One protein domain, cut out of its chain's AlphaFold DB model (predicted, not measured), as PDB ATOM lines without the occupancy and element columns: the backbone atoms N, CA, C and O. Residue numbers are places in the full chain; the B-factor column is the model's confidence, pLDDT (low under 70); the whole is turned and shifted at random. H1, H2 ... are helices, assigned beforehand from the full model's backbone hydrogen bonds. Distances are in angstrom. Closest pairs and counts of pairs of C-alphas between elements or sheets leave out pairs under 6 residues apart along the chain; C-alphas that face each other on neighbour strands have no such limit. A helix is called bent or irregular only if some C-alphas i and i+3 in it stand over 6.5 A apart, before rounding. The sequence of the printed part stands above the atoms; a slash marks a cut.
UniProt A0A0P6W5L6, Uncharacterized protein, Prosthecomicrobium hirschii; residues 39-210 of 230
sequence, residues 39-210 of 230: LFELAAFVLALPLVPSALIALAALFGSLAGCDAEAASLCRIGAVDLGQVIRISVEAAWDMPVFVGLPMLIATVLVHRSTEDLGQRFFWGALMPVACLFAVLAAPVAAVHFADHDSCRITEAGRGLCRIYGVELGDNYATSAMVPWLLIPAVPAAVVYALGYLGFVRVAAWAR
ATOM      1  N   LEU A  39     -50.311   1.018 -46.313       73.00
ATOM      2  CA  LEU A  39     -49.624  -0.270 -46.449       73.00
ATOM      3  C   LEU A  39     -48.827  -0.638 -45.199       73.00
ATOM      4  O   LEU A  39     -48.737  -1.818 -44.853       73.00
ATOM      5  N   PHE A  40     -48.261   0.361 -44.524       73.44
ATOM      6  CA  PHE A  40     -47.531   0.143 -43.283       73.44
ATOM      7  C   PHE A  40     -48.480  -0.256 -42.151       73.44
ATOM      8  O   PHE A  40     -48.191  -1.204 -41.423       73.44
ATOM      9  N   GLU A  41     -49.646   0.390 -42.057       81.12
ATOM     10  CA  GLU A  41     -50.682   0.022 -41.086       81.12
ATOM     11  C   GLU A  41     -51.180  -1.410 -41.293       81.12
ATOM     12  O   GLU A  41     -51.279  -2.176 -40.334       81.12
ATOM     13  N   LEU A  42     -51.412  -1.815 -42.547       79.88
ATOM     14  CA  LEU A  42     -51.802  -3.188 -42.867       79.88
ATOM     15  C   LEU A  42     -50.720  -4.196 -42.445       79.88
ATOM     16  O   LEU A  42     -51.030  -5.231 -41.856       79.88
ATOM     17  N   ALA A  43     -49.448  -3.901 -42.725       73.81
ATOM     18  CA  ALA A  43     -48.336  -4.771 -42.348       73.81
ATOM     19  C   ALA A  43     -48.186  -4.879 -40.822       73.81
ATOM     20  O   ALA A  43     -47.986  -5.977 -40.303       73.81
ATOM     21  N   ALA A  44     -48.335  -3.764 -40.101       79.00
ATOM     22  CA  ALA A  44     -48.337  -3.745 -38.642       79.00
ATOM     23  C   ALA A  44     -49.513  -4.550 -38.070       79.00
ATOM     24  O   ALA A  44     -49.324  -5.332 -37.141       79.00
ATOM     25  N   PHE A  45     -50.705  -4.428 -38.661       82.62
ATOM     26  CA  PHE A  45     -51.880  -5.193 -38.259       82.62
ATOM     27  C   PHE A  45     -51.678  -6.701 -38.454       82.62
ATOM     28  O   PHE A  45     -51.956  -7.480 -37.547       82.62
ATOM     29  N   VAL A  46     -51.124  -7.121 -39.598       77.94
ATOM     30  CA  VAL A  46     -50.806  -8.537 -39.866       77.94
ATOM     31  C   VAL A  46     -49.757  -9.070 -38.885       77.94
ATOM     32  O   VAL A  46     -49.879 -10.203 -38.431       77.94
ATOM     33  N   LEU A  47     -48.758  -8.258 -38.524       76.94
ATOM     34  CA  LEU A  47     -47.738  -8.627 -37.539       76.94
ATOM     35  C   LEU A  47     -48.311  -8.722 -36.113       76.94
ATOM     36  O   LEU A  47     -47.871  -9.559 -35.328       76.94
ATOM     37  N   ALA A  48     -49.291  -7.881 -35.779       81.88
ATOM     38  CA  ALA A  48     -49.945  -7.861 -34.473       81.88
ATOM     39  C   ALA A  48     -51.006  -8.960 -34.311       81.88
ATOM     40  O   ALA A  48     -51.239  -9.427 -33.199       81.88
ATOM     41  N   LEU A  49     -51.628  -9.406 -35.405       83.56
ATOM     42  CA  LEU A  49     -52.669 -10.434 -35.408       83.56
ATOM     43  C   LEU A  49     -52.297 -11.720 -34.631       83.56
ATOM     44  O   LEU A  49     -53.097 -12.137 -33.792       83.56
ATOM     45  N   PRO A  50     -51.106 -12.332 -34.809       80.12
ATOM     46  CA  PRO A  50     -50.716 -13.515 -34.038       80.12
ATOM     47  C   PRO A  50     -50.511 -13.248 -32.540       80.12
ATOM     48  O   PRO A  50     -50.519 -14.196 -31.765       80.12
ATOM     49  N   LEU A  51     -50.356 -11.991 -32.102       82.56
ATOM     50  CA  LEU A  51     -50.231 -11.639 -30.680       82.56
ATOM     51  C   LEU A  51     -51.590 -11.543 -29.970       82.56
ATOM     52  O   LEU A  51     -51.640 -11.559 -28.738       82.56
ATOM     53  N   VAL A  52     -52.692 -11.453 -30.723       87.06
ATOM     54  CA  VAL A  52     -54.045 -11.295 -30.171       87.06
ATOM     55  C   VAL A  52     -54.424 -12.436 -29.216       87.06
ATOM     56  O   VAL A  52     -54.865 -12.130 -28.107       87.06
ATOM     57  N   PRO A  53     -54.228 -13.729 -29.547       85.38
ATOM     58  CA  PRO A  53     -54.593 -14.812 -28.638       85.38
ATOM     59  C   PRO A  53     -53.810 -14.781 -27.319       85.38
ATOM     60  O   PRO A  53     -54.395 -14.960 -26.253       85.38
ATOM     61  N   SER A  54     -52.509 -14.479 -27.363       84.44
ATOM     62  CA  SER A  54     -51.679 -14.342 -26.159       84.44
ATOM     63  C   SER A  54     -52.155 -13.184 -25.278       84.44
ATOM     64  O   SER A  54     -52.228 -13.323 -24.058       84.44
ATOM     65  N   ALA A  55     -52.534 -12.056 -25.889       87.56
ATOM     66  CA  ALA A  55     -53.100 -10.918 -25.170       87.56
ATOM     67  C   ALA A  55     -54.452 -11.261 -24.520       87.56
ATOM     68  O   ALA A  55     -54.691 -10.880 -23.376       87.56
ATOM     69  N   LEU A  56     -55.317 -12.014 -25.210       90.06
ATOM     70  CA  LEU A  56     -56.596 -12.473 -24.660       90.06
ATOM     71  C   LEU A  56     -56.411 -13.406 -23.461       90.06
ATOM     72  O   LEU A  56     -57.129 -13.264 -22.475       90.06
ATOM     73  N   ILE A  57     -55.432 -14.312 -23.508       86.44
ATOM     74  CA  ILE A  57     -55.112 -15.212 -22.390       86.44
ATOM     75  C   ILE A  57     -54.612 -14.415 -21.185       86.44
ATOM     76  O   ILE A  57     -55.114 -14.606 -20.080       86.44
ATOM     77  N   ALA A  58     -53.689 -13.471 -21.398       87.12
ATOM     78  CA  ALA A  58     -53.185 -12.608 -20.333       87.12
ATOM     79  C   ALA A  58     -54.304 -11.758 -19.704       87.12
ATOM     80  O   ALA A  58     -54.381 -11.638 -18.481       87.12
ATOM     81  N   LEU A  59     -55.208 -11.209 -20.522       90.38
ATOM     82  CA  LEU A  59     -56.376 -10.470 -20.040       90.38
ATOM     83  C   LEU A  59     -57.337 -11.372 -19.262       90.38
ATOM     84  O   LEU A  59     -57.791 -10.981 -18.191       90.38
ATOM     85  N   ALA A  60     -57.631 -12.574 -19.759       89.44
ATOM     86  CA  ALA A  60     -58.493 -13.534 -19.074       89.44
ATOM     87  C   ALA A  60     -57.913 -13.939 -17.709       89.44
ATOM     88  O   ALA A  60     -58.633 -13.940 -16.711       89.44
ATOM     89  N   ALA A  61     -56.605 -14.205 -17.644       86.50
ATOM     90  CA  ALA A  61     -55.903 -14.486 -16.396       86.50
ATOM     91  C   ALA A  61     -55.966 -13.294 -15.426       86.50
ATOM     92  O   ALA A  61     -56.300 -13.469 -14.253       86.50
ATOM     93  N   LEU A  62     -55.735 -12.073 -15.923       88.69
ATOM     94  CA  LEU A  62     -55.836 -10.851 -15.127       88.69
ATOM     95  C   LEU A  62     -57.250 -10.666 -14.560       88.69
ATOM     96  O   LEU A  62     -57.403 -10.463 -13.356       88.69
ATOM     97  N   PHE A  63     -58.291 -10.781 -15.387       91.44
ATOM     98  CA  PHE A  63     -59.678 -10.662 -14.931       91.44
ATOM     99  C   PHE A  63     -60.071 -11.762 -13.942       91.44
ATOM    100  O   PHE A  63     -60.762 -11.466 -12.970       91.44
ATOM    101  N   GLY A  64     -59.603 -12.997 -14.142       89.12
ATOM    102  CA  GLY A  64     -59.807 -14.091 -13.191       89.12
ATOM    103  C   GLY A  64     -59.192 -13.788 -11.825       89.12
ATOM    104  O   GLY A  64     -59.875 -13.918 -10.808       89.12
ATOM    105  N   SER A  65     -57.960 -13.265 -11.803       88.06
ATOM    106  CA  SER A  65     -57.293 -12.859 -10.558       88.06
ATOM    107  C   SER A  65     -58.031 -11.723  -9.836       88.06
ATOM    108  O   SER A  65     -58.212 -11.773  -8.620       88.06
ATOM    109  N   LEU A  66     -58.542 -10.732 -10.580       90.81
ATOM    110  CA  LEU A  66     -59.311  -9.610 -10.027       90.81
ATOM    111  C   LEU A  66     -60.688 -10.038  -9.505       90.81
ATOM    112  O   LEU A  66     -61.199  -9.436  -8.563       90.81
ATOM    113  N   ALA A  67     -61.285 -11.072 -10.098       91.56
ATOM    114  CA  ALA A  67     -62.537 -11.662  -9.636       91.56
ATOM    115  C   ALA A  67     -62.357 -12.600  -8.426       91.56
ATOM    116  O   ALA A  67     -63.351 -13.092  -7.893       91.56
ATOM    117  N   GLY A  68     -61.116 -12.846  -7.986       91.06
ATOM    118  CA  GLY A  68     -60.808 -13.768  -6.894       91.06
ATOM    119  C   GLY A  68     -61.000 -15.236  -7.272       91.06
ATOM    120  O   GLY A  68     -61.222 -16.068  -6.394       91.06
ATOM    121  N   CYS A  69     -60.958 -15.556  -8.566       88.75
ATOM    122  CA  CYS A  69     -61.017 -16.938  -9.003       88.75
ATOM    123  C   CYS A  69     -59.693 -17.639  -8.737       88.75
ATOM    124  O   CYS A  69     -58.628 -17.157  -9.119       88.75
ATOM    125  N   ASP A  70     -59.795 -18.813  -8.133       87.19
ATOM    126  CA  ASP A  70     -58.687 -19.742  -8.025       87.19
ATOM    127  C   ASP A  70     -58.500 -20.446  -9.375       87.19
ATOM    128  O   ASP A  70     -59.428 -21.064  -9.909       87.19
ATOM    129  N   ALA A  71     -57.313 -20.299  -9.953       80.75
ATOM    130  CA  ALA A  71     -56.984 -20.881 -11.243       80.75
ATOM    131  C   ALA A  71     -56.832 -22.409 -11.168       80.75
ATOM    132  O   ALA A  71     -57.075 -23.071 -12.178       80.75
ATOM    133  N   GLU A  72     -56.529 -22.961  -9.988       81.06
ATOM    134  CA  GLU A  72     -56.379 -24.405  -9.752       81.06
ATOM    135  C   GLU A  72     -57.700 -25.096  -9.389       81.06
ATOM    136  O   GLU A  72     -57.796 -26.328  -9.354       81.06
ATOM    137  N   ALA A  73     -58.752 -24.319  -9.122       78.88
ATOM    138  CA  ALA A  73     -60.036 -24.881  -8.755       78.88
ATOM    139  C   ALA A  73     -60.638 -25.705  -9.905       78.88
ATOM    140  O   ALA A  73     -60.707 -25.291 -11.063       78.88
ATOM    141  N   ALA A  74     -61.179 -26.877  -9.557       78.31
ATOM    142  CA  ALA A  74     -61.912 -27.729 -10.495       78.31
ATOM    143  C   ALA A  74     -63.252 -27.114 -10.953       78.31
ATOM    144  O   ALA A  74     -63.880 -27.622 -11.882       78.31
ATOM    145  N   SER A  75     -63.712 -26.055 -10.287       84.25
ATOM    146  CA  SER A  75     -64.930 -25.322 -10.624       84.25
ATOM    147  C   SER A  75     -64.687 -24.273 -11.708       84.25
ATOM    148  O   SER A  75     -63.677 -23.575 -11.693       84.25
ATOM    149  N   LEU A  76     -65.673 -24.101 -12.588       88.19
ATOM    150  CA  LEU A  76     -65.667 -23.082 -13.637       88.19
ATOM    151  C   LEU A  76     -65.664 -21.670 -13.033       88.19
ATOM    152  O   LEU A  76     -66.580 -21.312 -12.289       88.19
ATOM    153  N   CYS A  77     -64.673 -20.852 -13.394       90.19
ATOM    154  CA  CYS A  77     -64.680 -19.428 -13.069       90.19
ATOM    155  C   CYS A  77     -65.492 -18.659 -14.118       90.19
ATOM    156  O   CYS A  77     -65.094 -18.545 -15.283       90.19
ATOM    157  N   ARG A  78     -66.637 -18.111 -13.696       90.94
ATOM    158  CA  ARG A  78     -67.510 -17.290 -14.541       90.94
ATOM    159  C   ARG A  78     -67.617 -15.871 -14.018       90.94
ATOM    160  O   ARG A  78     -67.961 -15.653 -12.859       90.94
ATOM    161  N   ILE A  79     -67.411 -14.916 -14.917       89.50
ATOM    162  CA  ILE A  79     -67.673 -13.497 -14.676       89.50
ATOM    163  C   ILE A  79     -68.890 -13.125 -15.524       89.50
ATOM    164  O   ILE A  79     -68.808 -12.960 -16.743       89.50
ATOM    165  N   GLY A  80     -70.061 -13.065 -14.888       89.50
ATOM    166  CA  GLY A  80     -71.333 -12.904 -15.594       89.50
ATOM    167  C   GLY A  80     -71.644 -14.108 -16.490       89.50
ATOM    168  O   GLY A  80     -71.752 -15.232 -16.007       89.50
ATOM    169  N   ALA A  81     -71.800 -13.872 -17.796       89.56
ATOM    170  CA  ALA A  81     -72.075 -14.917 -18.791       89.56
ATOM    171  C   ALA A  81     -70.809 -15.487 -19.462       89.56
ATOM    172  O   ALA A  81     -70.918 -16.385 -20.296       89.56
ATOM    173  N   VAL A  82     -69.624 -14.962 -19.133       92.44
ATOM    174  CA  VAL A  82     -68.363 -15.345 -19.777       92.44
ATOM    175  C   VAL A  82     -67.635 -16.378 -18.927       92.44
ATOM    176  O   VAL A  82     -67.429 -16.183 -17.729       92.44
ATOM    177  N   ASP A  83     -67.244 -17.475 -19.569       92.81
ATOM    178  CA  ASP A  83     -66.475 -18.567 -18.978       92.81
ATOM    179  C   ASP A  83     -64.989 -18.385 -19.307       92.81
ATOM    180  O   ASP A  83     -64.581 -18.517 -20.465       92.81
ATOM    181  N   LEU A  84     -64.186 -18.016 -18.304       89.81
ATOM    182  CA  LEU A  84     -62.783 -17.651 -18.522       89.81
ATOM    183  C   LEU A  84     -61.945 -18.838 -19.000       89.81
ATOM    184  O   LEU A  84     -61.105 -18.667 -19.884       89.81
ATOM    185  N   GLY A  85     -62.206 -20.041 -18.479       87.88
ATOM    186  CA  GLY A  85     -61.514 -21.253 -18.917       87.88
ATOM    187  C   GLY A  85     -61.775 -21.543 -20.397       87.88
ATOM    188  O   GLY A  85     -60.850 -21.856 -21.147       87.88
ATOM    189  N   GLN A  86     -63.016 -21.345 -20.852       92.12
ATOM    190  CA  GLN A  86     -63.374 -21.527 -22.259       92.12
ATOM    191  C   GLN A  86     -62.728 -20.468 -23.168       92.12
ATOM    192  O   GLN A  86     -62.285 -20.801 -24.267       92.12
ATOM    193  N   VAL A  87     -62.636 -19.208 -22.723       91.62
ATOM    194  CA  VAL A  87     -61.948 -18.136 -23.471       91.62
ATOM    195  C   VAL A  87     -60.467 -18.458 -23.641       91.62
ATOM    196  O   VAL A  87     -59.941 -18.323 -24.748       91.62
ATOM    197  N   ILE A  88     -59.803 -18.916 -22.576       87.81
ATOM    198  CA  ILE A  88     -58.396 -19.331 -22.630       87.81
ATOM    199  C   ILE A  88     -58.239 -20.488 -23.611       87.81
ATOM    200  O   ILE A  88     -57.416 -20.401 -24.517       87.81
ATOM    201  N   ARG A  89     -59.070 -21.530 -23.496       88.31
ATOM    202  CA  ARG A  89     -59.025 -22.689 -24.392       88.31
ATOM    203  C   ARG A  89     -59.158 -22.297 -25.863       88.31
ATOM    204  O   ARG A  89     -58.291 -22.655 -26.651       88.31
ATOM    205  N   ILE A  90     -60.192 -21.531 -26.215       89.81
ATOM    206  CA  ILE A  90     -60.418 -21.077 -27.598       89.81
ATOM    207  C   ILE A  90     -59.244 -20.220 -28.080       89.81
ATOM    208  O   ILE A  90     -58.835 -20.327 -29.230       89.81
ATOM    209  N   SER A  91     -58.682 -19.378 -27.211       88.81
ATOM    210  CA  SER A  91     -57.533 -18.541 -27.565       88.81
ATOM    211  C   SER A  91     -56.281 -19.382 -27.821       88.81
ATOM    212  O   SER A  91     -55.559 -19.122 -28.778       88.81
ATOM    213  N   VAL A  92     -56.029 -20.415 -27.013       83.94
ATOM    214  CA  VAL A  92     -54.904 -21.329 -27.238       83.94
ATOM    215  C   VAL A  92     -55.100 -22.116 -28.535       83.94
ATOM    216  O   VAL A  92     -54.184 -22.152 -29.352       83.94
ATOM    217  N   GLU A  93     -56.288 -22.675 -28.774       85.88
ATOM    218  CA  GLU A  93     -56.628 -23.362 -30.031       85.88
ATOM    219  C   GLU A  93     -56.441 -22.424 -31.242       85.88
ATOM    220  O   GLU A  93     -55.759 -22.767 -32.206       85.88
ATOM    221  N   ALA A  94     -56.922 -21.179 -31.156       84.31
ATOM    222  CA  ALA A  94     -56.738 -20.179 -32.205       84.31
ATOM    223  C   ALA A  94     -55.260 -19.816 -32.440       84.31
ATOM    224  O   ALA A  94     -54.859 -19.583 -33.582       84.31
ATOM    225  N   ALA A  95     -54.433 -19.778 -31.388       82.38
ATOM    226  CA  ALA A  95     -52.993 -19.552 -31.517       82.38
ATOM    227  C   ALA A  95     -52.305 -20.674 -32.314       82.38
ATOM    228  O   ALA A  95     -51.352 -20.405 -33.046       82.38
ATOM    229  N   TRP A  96     -52.807 -21.908 -32.210       76.94
ATOM    230  CA  TRP A  96     -52.308 -23.068 -32.948       76.94
ATOM    231  C   TRP A  96     -52.772 -23.139 -34.396       76.94
ATOM    232  O   TRP A  96     -52.014 -23.613 -35.242       76.94
ATOM    233  N   ASP A  97     -53.971 -22.645 -34.691       78.00
ATOM    234  CA  ASP A  97     -54.518 -22.629 -36.050       78.00
ATOM    235  C   ASP A  97     -53.981 -21.452 -36.887       78.00
ATOM    236  O   ASP A  97     -53.835 -21.550 -38.110       78.00
ATOM    237  N   MET A  98     -53.602 -20.344 -36.239       70.00
ATOM    238  CA  MET A  98     -53.047 -19.135 -36.871       70.00
ATOM    239  C   MET A  98     -51.905 -19.360 -37.882       70.00
ATOM    240  O   MET A  98     -51.961 -18.740 -38.946       70.00
ATOM    241  N   PRO A  99     -50.882 -20.210 -37.656       65.69
ATOM    242  CA  PRO A  99     -49.773 -20.387 -38.596       65.69
ATOM    243  C   PRO A  99     -50.235 -20.766 -40.012       65.69
ATOM    244  O   PRO A  99     -49.638 -20.327 -40.997       65.69
ATOM    245  N   VAL A 100     -51.320 -21.540 -40.121       63.12
ATOM    246  CA  VAL A 100     -51.881 -21.993 -41.402       63.12
ATOM    247  C   VAL A 100     -52.599 -20.850 -42.124       63.12
ATOM    248  O   VAL A 100     -52.454 -20.694 -43.337       63.12
ATOM    249  N   PHE A 101     -53.325 -20.006 -41.386       64.88
ATOM    250  CA  PHE A 101     -54.102 -18.899 -41.954       64.88
ATOM    251  C   PHE A 101     -53.273 -17.632 -42.206       64.88
ATOM    252  O   PHE A 101     -53.600 -16.853 -43.102       64.88
ATOM    253  N   VAL A 102     -52.181 -17.430 -41.464       65.88
ATOM    254  CA  VAL A 102     -51.351 -16.217 -41.545       65.88
ATOM    255  C   VAL A 102     -50.301 -16.307 -42.663       65.88
ATOM    256  O   VAL A 102     -49.885 -15.277 -43.189       65.88
ATOM    257  N   GLY A 103     -49.916 -17.504 -43.123       66.50
ATOM    258  CA  GLY A 103     -48.849 -17.668 -44.126       66.50
ATOM    259  C   GLY A 103     -49.094 -16.953 -45.468       66.50
ATOM    260  O   GLY A 103     -48.186 -16.335 -46.030       66.50
ATOM    261  N   LEU A 104     -50.328 -16.981 -45.978       65.75
ATOM    262  CA  LEU A 104     -50.701 -16.331 -47.241       65.75
ATOM    263  C   LEU A 104     -50.771 -14.791 -47.146       65.75
ATOM    264  O   LEU A 104     -50.125 -14.125 -47.962       65.75
ATOM    265  N   PRO A 105     -51.465 -14.184 -46.162       66.62
ATOM    266  CA  PRO A 105     -51.409 -12.737 -45.959       66.62
ATOM    267  C   PRO A 105     -49.994 -12.241 -45.617       66.62
ATOM    268  O   PRO A 105     -49.644 -11.123 -45.989       66.62
ATOM    269  N   MET A 106     -49.140 -13.076 -45.017       68.12
ATOM    270  CA  MET A 106     -47.732 -12.751 -44.762       68.12
ATOM    271  C   MET A 106     -46.906 -12.629 -46.053       68.12
ATOM    272  O   MET A 106     -46.108 -11.699 -46.204       68.12
ATOM    273  N   LEU A 107     -47.121 -13.526 -47.021       68.62
ATOM    274  CA  LEU A 107     -46.531 -13.414 -48.359       68.62
ATOM    275  C   LEU A 107     -46.986 -12.128 -49.056       68.62
ATOM    276  O   LEU A 107     -46.163 -11.411 -49.628       68.62
ATOM    277  N   ILE A 108     -48.278 -11.804 -48.957       71.00
ATOM    278  CA  ILE A 108     -48.846 -10.577 -49.528       71.00
ATOM    279  C   ILE A 108     -48.213  -9.342 -48.874       71.00
ATOM    280  O   ILE A 108     -47.714  -8.475 -49.589       71.00
ATOM    281  N   ALA A 109     -48.142  -9.285 -47.541       69.56
ATOM    282  CA  ALA A 109     -47.519  -8.184 -46.805       69.56
ATOM    283  C   ALA A 109     -46.044  -7.998 -47.195       69.56
ATOM    284  O   ALA A 109     -45.605  -6.878 -47.446       69.56
ATOM    285  N   THR A 110     -45.295  -9.093 -47.346       72.00
ATOM    286  CA  THR A 110     -43.885  -9.046 -47.766       72.00
ATOM    287  C   THR A 110     -43.740  -8.466 -49.178       72.00
ATOM    288  O   THR A 110     -42.890  -7.605 -49.416       72.00
ATOM    289  N   VAL A 111     -44.598  -8.876 -50.119       72.06
ATOM    290  CA  VAL A 111     -44.610  -8.348 -51.496       72.06
ATOM    291  C   VAL A 111     -44.999  -6.867 -51.527       72.06
ATOM    292  O   VAL A 111     -44.417  -6.088 -52.284       72.06
ATOM    293  N   LEU A 112     -45.960  -6.468 -50.696       72.50
ATOM    294  CA  LEU A 112     -46.430  -5.092 -50.574       72.50
ATOM    295  C   LEU A 112     -45.353  -4.167 -49.987       72.50
ATOM    296  O   LEU A 112     -45.034  -3.140 -50.592       72.50
ATOM    297  N   VAL A 113     -44.710  -4.571 -48.887       70.25
ATOM    298  CA  VAL A 113     -43.574  -3.850 -48.286       70.25
ATOM    299  C   VAL A 113     -42.438  -3.705 -49.298       70.25
ATOM    300  O   VAL A 113     -41.877  -2.616 -49.451       70.25
ATOM    301  N   HIS A 114     -42.159  -4.768 -50.057       71.94
ATOM    302  CA  HIS A 114     -41.133  -4.752 -51.094       71.94
ATOM    303  C   HIS A 114     -41.416  -3.750 -52.222       71.94
ATOM    304  O   HIS A 114     -40.481  -3.211 -52.818       71.94
ATOM    305  N   ARG A 115     -42.692  -3.488 -52.528       71.56
ATOM    306  CA  ARG A 115     -43.081  -2.479 -53.520       71.56
ATOM    307  C   ARG A 115     -43.085  -1.053 -52.978       71.56
ATOM    308  O   ARG A 115     -42.811  -0.146 -53.756       71.56
ATOM    309  N   SER A 116     -43.387  -0.870 -51.694       71.62
ATOM    310  CA  SER A 116     -43.616   0.452 -51.087       71.62
ATOM    311  C   SER A 116     -42.356   1.270 -50.800       71.62
ATOM    312  O   SER A 116     -42.367   2.488 -50.908       71.62
ATOM    313  N   THR A 117     -41.256   0.624 -50.424       73.25
ATOM    314  CA  THR A 117     -40.002   1.328 -50.110       73.25
ATOM    315  C   THR A 117     -39.366   1.779 -51.416       73.25
ATOM    316  O   THR A 117     -39.539   1.064 -52.380       73.25
ATOM    317  N   GLU A 118     -38.673   2.913 -51.541       74.75
ATOM    318  CA  GLU A 118     -37.992   3.305 -52.803       74.75
ATOM    319  C   GLU A 118     -36.521   2.872 -52.816       74.75
ATOM    320  O   GLU A 118     -35.994   2.425 -53.841       74.75
ATOM    321  N   ASP A 119     -35.895   2.881 -51.639       80.25
ATOM    322  CA  ASP A 119     -34.502   2.504 -51.462       80.25
ATOM    323  C   ASP A 119     -34.285   0.999 -51.582       80.25
ATOM    324  O   ASP A 119     -34.808   0.198 -50.803       80.25
ATOM    325  N   LEU A 120     -33.430   0.605 -52.533       72.06
ATOM    326  CA  LEU A 120     -33.071  -0.795 -52.761       72.06
ATOM    327  C   LEU A 120     -32.564  -1.466 -51.478       72.06
ATOM    328  O   LEU A 120     -32.990  -2.570 -51.163       72.06
ATOM    329  N   GLY A 121     -31.682  -0.808 -50.719       75.75
ATOM    330  CA  GLY A 121     -31.132  -1.380 -49.485       75.75
ATOM    331  C   GLY A 121     -32.211  -1.668 -48.439       75.75
ATOM    332  O   GLY A 121     -32.261  -2.763 -47.877       75.75
ATOM    333  N   GLN A 122     -33.122  -0.715 -48.241       74.75
ATOM    334  CA  GLN A 122     -34.200  -0.817 -47.264       74.75
ATOM    335  C   GLN A 122     -35.272  -1.831 -47.699       74.75
ATOM    336  O   GLN A 122     -35.707  -2.634 -46.873       74.75
ATOM    337  N   ARG A 123     -35.604  -1.899 -48.999       77.38
ATOM    338  CA  ARG A 123     -36.481  -2.933 -49.595       77.38
ATOM    339  C   ARG A 123     -36.046  -4.347 -49.234       77.38
ATOM    340  O   ARG A 123     -36.886  -5.202 -48.958       77.38
ATOM    341  N   PHE A 124     -34.741  -4.610 -49.292       74.19
ATOM    342  CA  PHE A 124     -34.202  -5.950 -49.061       74.19
ATOM    343  C   PHE A 124     -34.116  -6.287 -47.583       74.19
ATOM    344  O   PHE A 124     -34.432  -7.413 -47.207       74.19
ATOM    345  N   PHE A 125     -33.736  -5.313 -46.755       78.38
ATOM    346  CA  PHE A 125     -33.703  -5.499 -45.312       78.38
ATOM    347  C   PHE A 125     -35.099  -5.819 -44.773       78.38
ATOM    348  O   PHE A 125     -35.284  -6.857 -44.146       78.38
ATOM    349  N   TRP A 126     -36.103  -5.002 -45.103       77.75
ATOM    350  CA  TRP A 126     -37.472  -5.223 -44.632       77.75
ATOM    351  C   TRP A 126     -38.135  -6.445 -45.263       77.75
ATOM    352  O   TRP A 126     -38.831  -7.171 -44.560       77.75
ATOM    353  N   GLY A 127     -37.877  -6.728 -46.546       75.69
ATOM    354  CA  GLY A 127     -38.404  -7.917 -47.222       75.69
ATOM    355  C   GLY A 127     -37.880  -9.240 -46.651       75.69
ATOM    356  O   GLY A 127     -38.603 -10.228 -46.666       75.69
ATOM    357  N   ALA A 128     -36.653  -9.263 -46.118       77.00
ATOM    358  CA  ALA A 128     -36.101 -10.433 -45.434       77.00
ATOM    359  C   ALA A 128     -36.457 -10.466 -43.938       77.00
ATOM    360  O   ALA A 128     -36.706 -11.538 -43.392       77.00
ATOM    361  N   LEU A 129     -36.505  -9.305 -43.274       80.56
ATOM    362  CA  LEU A 129     -36.779  -9.210 -41.841       80.56
ATOM    363  C   LEU A 129     -38.239  -9.532 -41.503       80.56
ATOM    364  O   LEU A 129     -38.475 -10.272 -40.555       80.56
ATOM    365  N   MET A 130     -39.206  -9.020 -42.271       78.31
ATOM    366  CA  MET A 130     -40.637  -9.256 -42.035       78.31
ATOM    367  C   MET A 130     -41.010 -10.740 -41.939       78.31
ATOM    368  O   MET A 130     -41.598 -11.126 -40.935       78.31
ATOM    369  N   PRO A 131     -40.661 -11.605 -42.908       75.31
ATOM    370  CA  PRO A 131     -41.046 -13.009 -42.838       75.31
ATOM    371  C   PRO A 131     -40.403 -13.743 -41.660       75.31
ATOM    372  O   PRO A 131     -41.043 -14.599 -41.056       75.31
ATOM    373  N   VAL A 132     -39.170 -13.381 -41.293       79.62
ATOM    374  CA  VAL A 132     -38.494 -13.938 -40.112       79.62
ATOM    375  C   VAL A 132     -39.169 -13.461 -38.824       79.62
ATOM    376  O   VAL A 132     -39.444 -14.274 -37.945       79.62
ATOM    377  N   ALA A 133     -39.471 -12.166 -38.720       79.62
ATOM    378  CA  ALA A 133     -40.148 -11.578 -37.568       79.62
ATOM    379  C   ALA A 133     -41.560 -12.154 -37.389       79.62
ATOM    380  O   ALA A 133     -41.931 -12.514 -36.277       79.62
ATOM    381  N   CYS A 134     -42.318 -12.314 -38.474       75.81
ATOM    382  CA  CYS A 134     -43.629 -12.954 -38.456       75.81
ATOM    383  C   CYS A 134     -43.544 -14.427 -38.054       75.81
ATOM    384  O   CYS A 134     -44.320 -14.861 -37.211       75.81
ATOM    385  N   LEU A 135     -42.601 -15.197 -38.613       78.56
ATOM    386  CA  LEU A 135     -42.396 -16.591 -38.211       78.56
ATOM    387  C   LEU A 135     -42.110 -16.685 -36.710       78.56
ATOM    388  O   LEU A 135     -42.687 -17.517 -36.016       78.56
ATOM    389  N   PHE A 136     -41.248 -15.801 -36.207       78.81
ATOM    390  CA  PHE A 136     -40.951 -15.736 -34.785       78.81
ATOM    391  C   PHE A 136     -42.185 -15.342 -33.969       78.81
ATOM    392  O   PHE A 136     -42.453 -15.982 -32.965       78.81
ATOM    393  N   ALA A 137     -42.972 -14.355 -34.406       77.94
ATOM    394  CA  ALA A 137     -44.201 -13.943 -33.727       77.94
ATOM    395  C   ALA A 137     -45.235 -15.079 -33.656       77.94
ATOM    396  O   ALA A 137     -45.801 -15.328 -32.596       77.94
ATOM    397  N   VAL A 138     -45.428 -15.813 -34.755       76.94
ATOM    398  CA  VAL A 138     -46.351 -16.954 -34.841       76.94
ATOM    399  C   VAL A 138     -45.915 -18.108 -33.935       76.94
ATOM    400  O   VAL A 138     -46.762 -18.754 -33.330       76.94
ATOM    401  N   LEU A 139     -44.610 -18.364 -33.805       77.81
ATOM    402  CA  LEU A 139     -44.091 -19.424 -32.932       77.81
ATOM    403  C   LEU A 139     -43.982 -18.986 -31.464       77.81
ATOM    404  O   LEU A 139     -44.171 -19.797 -30.562       77.81
ATOM    405  N   ALA A 140     -43.700 -17.709 -31.207       76.94
ATOM    406  CA  ALA A 140     -43.573 -17.163 -29.861       76.94
ATOM    407  C   ALA A 140     -44.935 -16.953 -29.190       76.94
ATOM    408  O   ALA A 140     -45.027 -17.110 -27.978       76.94
ATOM    409  N   ALA A 141     -45.989 -16.635 -29.945       75.75
ATOM    410  CA  ALA A 141     -47.333 -16.422 -29.412       75.75
ATOM    411  C   ALA A 141     -47.885 -17.609 -28.589       75.75
ATOM    412  O   ALA A 141     -48.268 -17.378 -27.436       75.75
ATOM    413  N   PRO A 142     -47.899 -18.865 -29.089       70.00
ATOM    414  CA  PRO A 142     -48.373 -20.010 -28.308       70.00
ATOM    415  C   PRO A 142     -47.460 -20.311 -27.112       70.00
ATOM    416  O   PRO A 142     -47.952 -20.660 -26.044       70.00
ATOM    417  N   VAL A 143     -46.143 -20.113 -27.241       77.81
ATOM    418  CA  VAL A 143     -45.200 -20.299 -26.123       77.81
ATOM    419  C   VAL A 143     -45.444 -19.269 -25.025       77.81
ATOM    420  O   VAL A 143     -45.529 -19.627 -23.857       77.81
ATOM    421  N   ALA A 144     -45.596 -17.996 -25.390       76.25
ATOM    422  CA  ALA A 144     -45.893 -16.923 -24.453       76.25
ATOM    423  C   ALA A 144     -47.246 -17.151 -23.771       76.25
ATOM    424  O   ALA A 144     -47.341 -17.036 -22.556       76.25
ATOM    425  N   ALA A 145     -48.268 -17.532 -24.541       71.00
ATOM    426  CA  ALA A 145     -49.593 -17.876 -24.033       71.00
ATOM    427  C   ALA A 145     -49.537 -18.962 -22.949       71.00
ATOM    428  O   ALA A 145     -50.121 -18.794 -21.882       71.00
ATOM    429  N   VAL A 146     -48.797 -20.041 -23.210       71.00
ATOM    430  CA  VAL A 146     -48.617 -21.139 -22.255       71.00
ATOM    431  C   VAL A 146     -47.788 -20.703 -21.055       71.00
ATOM    432  O   VAL A 146     -48.123 -21.063 -19.936       71.00
ATOM    433  N   HIS A 147     -46.754 -19.884 -21.254       76.62
ATOM    434  CA  HIS A 147     -45.913 -19.422 -20.152       76.62
ATOM    435  C   HIS A 147     -46.650 -18.469 -19.200       76.62
ATOM    436  O   HIS A 147     -46.445 -18.529 -17.994       76.62
ATOM    437  N   PHE A 148     -47.553 -17.625 -19.712       71.06
ATOM    438  CA  PHE A 148     -48.418 -16.785 -18.872       71.06
ATOM    439  C   PHE A 148     -49.483 -17.579 -18.112       71.06
ATOM    440  O   PHE A 148     -50.020 -17.083 -17.126       71.06
ATOM    441  N   ALA A 149     -49.791 -18.787 -18.577       65.94
ATOM    442  CA  ALA A 149     -50.722 -19.699 -17.937       65.94
ATOM    443  C   ALA A 149     -50.000 -20.829 -17.169       65.94
ATOM    444  O   ALA A 149     -50.652 -21.750 -16.682       65.94
ATOM    445  N   ASP A 150     -48.666 -20.788 -17.075       68.81
ATOM    446  CA  ASP A 150     -47.853 -21.762 -16.342       68.81
ATOM    447  C   ASP A 150     -48.130 -21.583 -14.845       68.81
ATOM    448  O   ASP A 150     -47.750 -20.584 -14.230       68.81
ATOM    449  N   HIS A 151     -48.879 -22.527 -14.286       68.94
ATOM    450  CA  HIS A 151     -49.233 -22.579 -12.873       68.94
ATOM    451  C   HIS A 151     -48.646 -23.856 -12.274       68.94
ATOM    452  O   HIS A 151     -48.344 -24.802 -13.003       68.94
ATOM    453  N   ASP A 152     -48.487 -23.913 -10.952       70.19
ATOM    454  CA  ASP A 152     -47.776 -25.007 -10.277       70.19
ATOM    455  C   ASP A 152     -48.394 -26.392 -10.561       70.19
ATOM    456  O   ASP A 152     -47.695 -27.406 -10.528       70.19
ATOM    457  N   SER A 153     -49.681 -26.421 -10.917       67.62
ATOM    458  CA  SER A 153     -50.463 -27.598 -11.304       67.62
ATOM    459  C   SER A 153     -50.426 -27.972 -12.799       67.62
ATOM    460  O   SER A 153     -50.909 -29.046 -13.161       67.62
ATOM    461  N   CYS A 154     -49.860 -27.139 -13.680       74.44
ATOM    462  CA  CYS A 154     -49.829 -27.351 -15.132       74.44
ATOM    463  C   CYS A 154     -48.427 -27.123 -15.706       74.44
ATOM    464  O   CYS A 154     -48.135 -26.072 -16.267       74.44
ATOM    465  N   ARG A 155     -47.565 -28.142 -15.635       74.06
ATOM    466  CA  ARG A 155     -46.226 -28.080 -16.239       74.06
ATOM    467  C   ARG A 155     -46.235 -28.511 -17.701       74.06
ATOM    468  O   ARG A 155     -46.753 -29.569 -18.049       74.06
ATOM    469  N   ILE A 156     -45.514 -27.770 -18.545       68.75
ATOM    470  CA  ILE A 156     -45.304 -28.087 -19.976       68.75
ATOM    471  C   ILE A 156     -44.732 -29.507 -20.178       68.75
ATOM    472  O   ILE A 156     -44.996 -30.163 -21.184       68.75
ATOM    473  N   THR A 157     -43.959 -30.014 -19.214       69.88
ATOM    474  CA  THR A 157     -43.333 -31.345 -19.279       69.88
ATOM    475  C   THR A 157     -44.265 -32.499 -18.908       69.88
ATOM    476  O   THR A 157     -43.895 -33.655 -19.097       69.88
ATOM    477  N   GLU A 158     -45.460 -32.222 -18.387       65.31
ATOM    478  CA  GLU A 158     -46.431 -33.233 -17.943       65.31
ATOM    479  C   GLU A 158     -47.478 -33.536 -19.018       65.31
ATOM    480  O   GLU A 158     -48.649 -33.777 -18.724       65.31
ATOM    481  N   ALA A 159     -47.047 -33.558 -20.283       56.50
ATOM    482  CA  ALA A 159     -47.888 -33.921 -21.418       56.50
ATOM    483  C   ALA A 159     -48.676 -35.215 -21.123       56.50
ATOM    484  O   ALA A 159     -48.108 -36.306 -21.021       56.50
ATOM    485  N   GLY A 160     -49.992 -35.075 -20.942       53.31
ATOM    486  CA  GLY A 160     -50.915 -36.187 -20.705       53.31
ATOM    487  C   GLY A 160     -50.810 -36.888 -19.343       53.31
ATOM    488  O   GLY A 160     -51.395 -37.959 -19.185       53.31
ATOM    489  N   ARG A 161     -50.091 -36.340 -18.351       50.94
ATOM    490  CA  ARG A 161     -49.991 -36.922 -16.996       50.94
ATOM    491  C   ARG A 161     -50.539 -35.986 -15.920       50.94
ATOM    492  O   ARG A 161     -49.818 -35.565 -15.031       50.94
ATOM    493  N   GLY A 162     -51.837 -35.717 -15.978       60.72
ATOM    494  CA  GLY A 162     -52.548 -34.957 -14.952       60.72
ATOM    495  C   GLY A 162     -53.760 -34.244 -15.531       60.72
ATOM    496  O   GLY A 162     -53.791 -33.918 -16.717       60.72
ATOM    497  N   LEU A 163     -54.774 -34.007 -14.697       71.25
ATOM    498  CA  LEU A 163     -55.898 -33.135 -15.035       71.25
ATOM    499  C   LEU A 163     -55.402 -31.682 -14.995       71.25
ATOM    500  O   LEU A 163     -55.738 -30.955 -14.066       71.25
ATOM    501  N   CYS A 164     -54.576 -31.274 -15.965       80.38
ATOM    502  CA  CYS A 164     -54.196 -29.872 -16.129       80.38
ATOM    503  C   CYS A 164     -55.460 -29.090 -16.501       80.38
ATOM    504  O   CYS A 164     -55.925 -29.111 -17.648       80.38
ATOM    505  N   ARG A 165     -56.066 -28.492 -15.476       82.50
ATOM    506  CA  ARG A 165     -57.308 -27.738 -15.553       82.50
ATOM    507  C   ARG A 165     -57.032 -26.328 -15.080       82.50
ATOM    508  O   ARG A 165     -56.548 -26.145 -13.973       82.50
ATOM    509  N   ILE A 166     -57.389 -25.356 -15.909       83.12
ATOM    510  CA  ILE A 166     -57.353 -23.946 -15.533       83.12
ATOM    511  C   ILE A 166     -58.794 -23.459 -15.546       83.12
ATOM    512  O   ILE A 166     -59.491 -23.602 -16.555       83.12
ATOM    513  N   TYR A 167     -59.262 -22.949 -14.405       86.50
ATOM    514  CA  TYR A 167     -60.663 -22.554 -14.206       86.50
ATOM    515  C   TYR A 167     -61.665 -23.664 -14.575       86.50
ATOM    516  O   TYR A 167     -62.669 -23.416 -15.241       86.50
ATOM    517  N   GLY A 168     -61.369 -24.910 -14.192       84.25
ATOM    518  CA  GLY A 168     -62.227 -26.070 -14.457       84.25
ATOM    519  C   GLY A 168     -62.229 -26.599 -15.901       84.25
ATOM    520  O   GLY A 168     -62.915 -27.589 -16.162       84.25
ATOM    521  N   VAL A 169     -61.466 -26.006 -16.828       87.31
ATOM    522  CA  VAL A 169     -61.372 -26.455 -18.232       87.31
ATOM    523  C   VAL A 169     -60.066 -27.206 -18.475       87.31
ATOM    524  O   VAL A 169     -58.993 -26.726 -18.124       87.31
ATOM    525  N   GLU A 170     -60.155 -28.385 -19.095       87.50
ATOM    526  CA  GLU A 170     -58.999 -29.222 -19.430       87.50
ATOM    527  C   GLU A 170     -58.190 -28.611 -20.581       87.50
ATOM    528  O   GLU A 170     -58.696 -28.419 -21.687       87.50
ATOM    529  N   LEU A 171     -56.921 -28.309 -20.303       83.44
ATOM    530  CA  LEU A 171     -55.962 -27.728 -21.250       83.44
ATOM    531  C   LEU A 171     -54.774 -28.659 -21.528       83.44
ATOM    532  O   LEU A 171     -53.879 -28.293 -22.286       83.44
ATOM    533  N   GLY A 172     -54.768 -29.866 -20.951       83.06
ATOM    534  CA  GLY A 172     -53.655 -30.816 -21.046       83.06
ATOM    535  C   GLY A 172     -53.207 -31.114 -22.480       83.06
ATOM    536  O   GLY A 172     -52.007 -31.107 -22.752       83.06
ATOM    537  N   ASP A 173     -54.149 -31.286 -23.411       81.44
ATOM    538  CA  ASP A 173     -53.833 -31.541 -24.825       81.44
ATOM    539  C   ASP A 173     -53.132 -30.341 -25.482       81.44
ATOM    540  O   ASP A 173     -52.149 -30.502 -26.204       81.44
ATOM    541  N   ASN A 174     -53.577 -29.125 -25.161       79.31
ATOM    542  CA  ASN A 174     -53.005 -27.884 -25.683       79.31
ATOM    543  C   ASN A 174     -51.609 -27.583 -25.101       79.31
ATOM    544  O   ASN A 174     -50.748 -27.014 -25.774       79.31
ATOM    545  N   TYR A 175     -51.358 -27.980 -23.853       77.00
ATOM    546  CA  TYR A 175     -50.025 -27.901 -23.251       77.00
ATOM    547  C   TYR A 175     -49.090 -28.955 -23.846       77.00
ATOM    548  O   TYR A 175     -47.932 -28.654 -24.137       77.00
ATOM    549  N   ALA A 176     -49.591 -30.165 -24.106       79.69
ATOM    550  CA  ALA A 176     -48.812 -31.218 -24.744       79.69
ATOM    551  C   ALA A 176     -48.347 -30.821 -26.155       79.69
ATOM    552  O   ALA A 176     -47.192 -31.064 -26.511       79.69
ATOM    553  N   THR A 177     -49.196 -30.154 -26.944       76.75
ATOM    554  CA  THR A 177     -48.788 -29.622 -28.255       76.75
ATOM    555  C   THR A 177     -47.765 -28.493 -28.118       76.75
ATOM    556  O   THR A 177     -46.828 -28.420 -28.912       76.75
ATOM    557  N   SER A 178     -47.839 -27.668 -27.067       76.12
ATOM    558  CA  SER A 178     -46.867 -26.585 -26.824       76.12
ATOM    559  C   SER A 178     -45.453 -27.052 -26.528       76.12
ATOM    560  O   SER A 178     -44.488 -26.422 -26.970       76.12
ATOM    561  N   ALA A 179     -45.313 -28.226 -25.916       79.56
ATOM    562  CA  ALA A 179     -44.019 -28.868 -25.742       79.56
ATOM    563  C   ALA A 179     -43.347 -29.219 -27.086       79.56
ATOM    564  O   ALA A 179     -42.132 -29.419 -27.131       79.56
ATOM    565  N   MET A 180     -44.099 -29.260 -28.196       79.69
ATOM    566  CA  MET A 180     -43.557 -29.476 -29.539       79.69
ATOM    567  C   MET A 180     -43.010 -28.197 -30.192       79.69
ATOM    568  O   MET A 180     -42.235 -28.309 -31.141       79.69
ATOM    569  N   VAL A 181     -43.331 -26.985 -29.708       81.00
ATOM    570  CA  VAL A 181     -42.855 -25.734 -30.344       81.00
ATOM    571  C   VAL A 181     -41.327 -25.643 -30.420       81.00
ATOM    572  O   VAL A 181     -40.820 -25.330 -31.500       81.00
ATOM    573  N   PRO A 182     -40.553 -25.950 -29.357       79.56
ATOM    574  CA  PRO A 182     -39.093 -25.951 -29.448       79.56
ATOM    575  C   PRO A 182     -38.577 -26.899 -30.536       79.56
ATOM    576  O   PRO A 182     -37.630 -26.572 -31.247       79.56
ATOM    577  N   TRP A 183     -39.242 -28.042 -30.721       82.81
ATOM    578  CA  TRP A 183     -38.906 -29.001 -31.770       82.81
ATOM    579  C   TRP A 183     -39.243 -28.489 -33.167       82.81
ATOM    580  O   TRP A 183     -38.491 -28.767 -34.096       82.81
ATOM    581  N   LEU A 184     -40.317 -27.709 -33.321       79.75
ATOM    582  CA  LEU A 184     -40.673 -27.044 -34.578       79.75
ATOM    583  C   LEU A 184     -39.729 -25.879 -34.912       79.75
ATOM    584  O   LEU A 184     -39.458 -25.631 -36.088       79.75
ATOM    585  N   LEU A 185     -39.173 -25.202 -33.904       78.00
ATOM    586  CA  LEU A 185     -38.175 -24.145 -34.098       78.00
ATOM    587  C   LEU A 185     -36.871 -24.679 -34.710       78.00
ATOM    588  O   LEU A 185     -36.260 -23.983 -35.523       78.00
ATOM    589  N   ILE A 186     -36.473 -25.914 -34.380       83.44
ATOM    590  CA  ILE A 186     -35.238 -26.535 -34.888       83.44
ATOM    591  C   ILE A 186     -35.181 -26.567 -36.427       83.44
ATOM    592  O   ILE A 186     -34.167 -26.125 -36.958       83.44
ATOM    593  N   PRO A 187     -36.198 -27.051 -37.172       83.06
ATOM    594  CA  PRO A 187     -36.216 -26.976 -38.633       83.06
ATOM    595  C   PRO A 187     -36.692 -25.619 -39.170       83.06
ATOM    596  O   PRO A 187     -36.249 -25.208 -40.246       83.06
ATOM    597  N   ALA A 188     -37.559 -24.900 -38.448       78.50
ATOM    598  CA  ALA A 188     -38.111 -23.632 -38.922       78.50
ATOM    599  C   ALA A 188     -37.048 -22.528 -39.026       78.50
ATOM    600  O   ALA A 188     -37.027 -21.792 -40.013       78.50
ATOM    601  N   VAL A 189     -36.131 -22.431 -38.056       81.00
ATOM    602  CA  VAL A 189     -35.067 -21.414 -38.064       81.00
ATOM    603  C   VAL A 189     -34.118 -21.591 -39.265       81.00
ATOM    604  O   VAL A 189     -33.954 -20.633 -40.024       81.00
ATOM    605  N   PRO A 190     -33.542 -22.781 -39.536       82.62
ATOM    606  CA  PRO A 190     -32.767 -23.028 -40.750       82.62
ATOM    607  C   PRO A 190     -33.556 -22.757 -42.030       82.62
ATOM    608  O   PRO A 190     -33.018 -22.135 -42.943       82.62
ATOM    609  N   ALA A 191     -34.825 -23.172 -42.107       79.06
ATOM    610  CA  ALA A 191     -35.659 -22.921 -43.280       79.06
ATOM    611  C   ALA A 191     -35.847 -21.416 -43.538       79.06
ATOM    612  O   ALA A 191     -35.720 -20.965 -44.677       79.06
ATOM    613  N   ALA A 192     -36.068 -20.625 -42.485       79.19
ATOM    614  CA  ALA A 192     -36.170 -19.171 -42.572       79.19
ATOM    615  C   ALA A 192     -34.857 -18.520 -43.026       79.19
ATOM    616  O   ALA A 192     -34.868 -17.614 -43.859       79.19
ATOM    617  N   VAL A 193     -33.715 -19.012 -42.533       82.69
ATOM    618  CA  VAL A 193     -32.388 -18.550 -42.966       82.69
ATOM    619  C   VAL A 193     -32.153 -18.878 -44.440       82.69
ATOM    620  O   VAL A 193     -31.744 -18.003 -45.201       82.69
ATOM    621  N   VAL A 194     -32.454 -20.105 -44.877       85.06
ATOM    622  CA  VAL A 194     -32.343 -20.512 -46.287       85.06
ATOM    623  C   VAL A 194     -33.245 -19.651 -47.169       85.06
ATOM    624  O   VAL A 194     -32.798 -19.182 -48.215       85.06
ATOM    625  N   TYR A 195     -34.478 -19.384 -46.734       81.81
ATOM    626  CA  TYR A 195     -35.397 -18.490 -47.433       81.81
ATOM    627  C   TYR A 195     -34.820 -17.074 -47.562       81.81
ATOM    628  O   TYR A 195     -34.757 -16.538 -48.669       81.81
ATOM    629  N   ALA A 196     -34.337 -16.485 -46.465       79.56
ATOM    630  CA  ALA A 196     -33.759 -15.145 -46.467       79.56
ATOM    631  C   ALA A 196     -32.527 -15.054 -47.385       79.56
ATOM    632  O   ALA A 196     -32.411 -14.125 -48.187       79.56
ATOM    633  N   LEU A 197     -31.629 -16.042 -47.327       85.00
ATOM    634  CA  LEU A 197     -30.448 -16.109 -48.192       85.00
ATOM    635  C   LEU A 197     -30.822 -16.311 -49.665       85.00
ATOM    636  O   LEU A 197     -30.271 -15.634 -50.534       85.00
ATOM    637  N   GLY A 198     -31.776 -17.200 -49.951       84.62
ATOM    638  CA  GLY A 198     -32.284 -17.445 -51.300       84.62
ATOM    639  C   GLY A 198     -32.933 -16.199 -51.901       84.62
ATOM    640  O   GLY A 198     -32.650 -15.842 -53.046       84.62
ATOM    641  N   TYR A 199     -33.722 -15.479 -51.104       80.75
ATOM    642  CA  TYR A 199     -34.326 -14.208 -51.487       80.75
ATOM    643  C   TYR A 199     -33.265 -13.143 -51.805       80.75
ATOM    644  O   TYR A 199     -33.303 -12.530 -52.875       80.75
ATOM    645  N   LEU A 200     -32.262 -12.972 -50.935       82.12
ATOM    646  CA  LEU A 200     -31.143 -12.050 -51.170       82.12
ATOM    647  C   LEU A 200     -30.340 -12.418 -52.428       82.12
ATOM    648  O   LEU A 200     -29.956 -11.535 -53.201       82.12
ATOM    649  N   GLY A 201     -30.107 -13.713 -52.659       85.62
ATOM    650  CA  GLY A 201     -29.438 -14.228 -53.852       85.62
ATOM    651  C   GLY A 201     -30.220 -13.927 -55.130       85.62
ATOM    652  O   GLY A 201     -29.675 -13.330 -56.062       85.62
ATOM    653  N   PHE A 202     -31.512 -14.257 -55.154       84.88
ATOM    654  CA  PHE A 202     -32.408 -13.982 -56.281       84.88
ATOM    655  C   PHE A 202     -32.433 -12.491 -56.636       84.88
ATOM    656  O   PHE A 202     -32.261 -12.101 -57.793       84.88
ATOM    657  N   VAL A 203     -32.565 -11.640 -55.623       80.19
ATOM    658  CA  VAL A 203     -32.524 -10.187 -55.763       80.19
ATOM    659  C   VAL A 203     -31.207  -9.704 -56.376       80.19
ATOM    660  O   VAL A 203     -31.221  -8.880 -57.297       80.19
ATOM    661  N   ARG A 204     -30.063 -10.190 -55.874       84.44
ATOM    662  CA  ARG A 204     -28.729  -9.815 -56.377       84.44
ATOM    663  C   ARG A 204     -28.594 -10.166 -57.855       84.44
ATOM    664  O   ARG A 204     -28.134  -9.330 -58.633       84.44
ATOM    665  N   VAL A 205     -29.054 -11.355 -58.246       87.06
ATOM    666  CA  VAL A 205     -29.070 -11.806 -59.645       87.06
ATOM    667  C   VAL A 205     -29.970 -10.910 -60.498       87.06
ATOM    668  O   VAL A 205     -29.539 -10.439 -61.549       87.06
ATOM    669  N   ALA A 206     -31.180 -10.590 -60.036       84.38
ATOM    670  CA  ALA A 206     -32.106  -9.716 -60.759       84.38
ATOM    671  C   ALA A 206     -31.580  -8.274 -60.914       84.38
ATOM    672  O   ALA A 206     -31.815  -7.620 -61.933       84.38
ATOM    673  N   ALA A 207     -30.868  -7.752 -59.912       82.94
ATOM    674  CA  ALA A 207     -30.217  -6.446 -59.985       82.94
ATOM    675  C   ALA A 207     -29.026  -6.459 -60.957       82.94
ATOM    676  O   ALA A 207     -28.862  -5.530 -61.750       82.94
ATOM    677  N   TRP A 208     -28.218  -7.521 -60.933       89.25
ATOM    678  CA  TRP A 208     -27.097  -7.700 -61.851       89.25
ATOM    679  C   TRP A 208     -27.560  -7.847 -63.308       89.25
ATOM    680  O   TRP A 208     -27.045  -7.150 -64.183       89.25
ATOM    681  N   ALA A 209     -28.594  -8.654 -63.564       87.94
ATOM    682  CA  ALA A 209     -29.178  -8.832 -64.894       87.94
ATOM    683  C   ALA A 209     -29.666  -7.503 -65.496       87.94
ATOM    684  O   ALA A 209     -29.411  -7.225 -66.666       87.94
ATOM    685  N   ARG A 210     -30.291  -6.640 -64.677       85.88
ATOM    686  CA  ARG A 210     -30.706  -5.290 -65.092       85.88
ATOM    687  C   ARG A 210     -29.528  -4.391 -65.470       85.88
ATOM    688  O   ARG A 210     -29.630  -3.627 -66.422       85.88
TER     689      ARG A 210
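This is residues 39 to 210 of the 230 residues of an uncharacterized protein of Prosthecomicrobium hirschii (UniProt A0A0P6W5L6). A long bundle of helices runs back and forth along one rod, with H3 between H5 on one side and the arms of two bent helices, H1 and H2, on the other. H5 runs beside H3 alone, while short H4 and two long unnamed stretches, residues 67 to 83 and 149 to 171, gather toward the end opposite Arg 210. The printed part has 172 residues with five named helices, H1 to H5 in chain order, and no named strand: the class is all helix. It is loose, with a radius of gyration of the C-alphas of 19.8 A, and spans 67 by 32 by 20 A.

The longest helix by residues, H2, residues 84 to 116, was assigned as one helix by its hydrogen bonds but is bent, C-alphas 101 and 104 being 6.8 A apart; its arms are H2a, residues 84 to 101, and H2b, residues 104 to 116. H1, residues 39 to 66, likewise one helix by its hydrogen bonds, is bent with C-alphas 50 and 53 6.8 A apart; its arms are H1a, residues 39 to 50, and H1b, residues 53 to 66. H1a and H2a are also irregular, with 6.7 A between C-alphas 47 and 50 and between 96 and 99. H2a and H1b touch as a helical hairpin at a shallow tilt of 10 degrees, opposite ways; their closest C-alphas, Pro 53 and Ser 91, are 4.9 A apart. H2b touches H1a, closest C-alphas Ala 43 and Ala 109, 5.7 A. The hub is H3, residues 120 to 148, in a bundle, helices side by side, with H1a, H1b, H2a and H2b. With residues 138 to 145 alone it touches H2a, closest C-alphas Ala 95 and Pro 142, 5.6 A. H5, residues 181 to 210, touches H3 at a shallow tilt of 9 degrees, opposite ways, closest C-alphas Ala 128 and Ala 196, 5.4 A. H4, residues 172 to 178, forms a helical hairpin with H3, closest C-alphas Val 143 and Ser 178, 6.5 A; H3 touches it with residues 142 to 146 alone. H5 is apart from H1a, H1b, H2a and H2b. Every O i to N i+4 pair is within hydrogen-bond range in H1b, H2b and H4, against 7 of 8 in H1a, 11 of 14 in H2a, 21 of 25 in H3 and 24 of 26 in H5.

H1a begins at C-alpha 39, (-49.624, -0.270, -46.449). H2a measures 25.0 A, H3 40.5 A and H5 42.1 A, ending at C-alpha 210, (-30.706, -5.290, -65.092).

The C-alphas farthest apart, Ser 75 and Arg 210, are 67.4 A apart. The printed part has no cut; the links H1 to H2 and H3 to H4 are long. Mean pLDDT of the printed part is 79.3; 21 residues are under 70, among them 99 to 107 and 156 to 162.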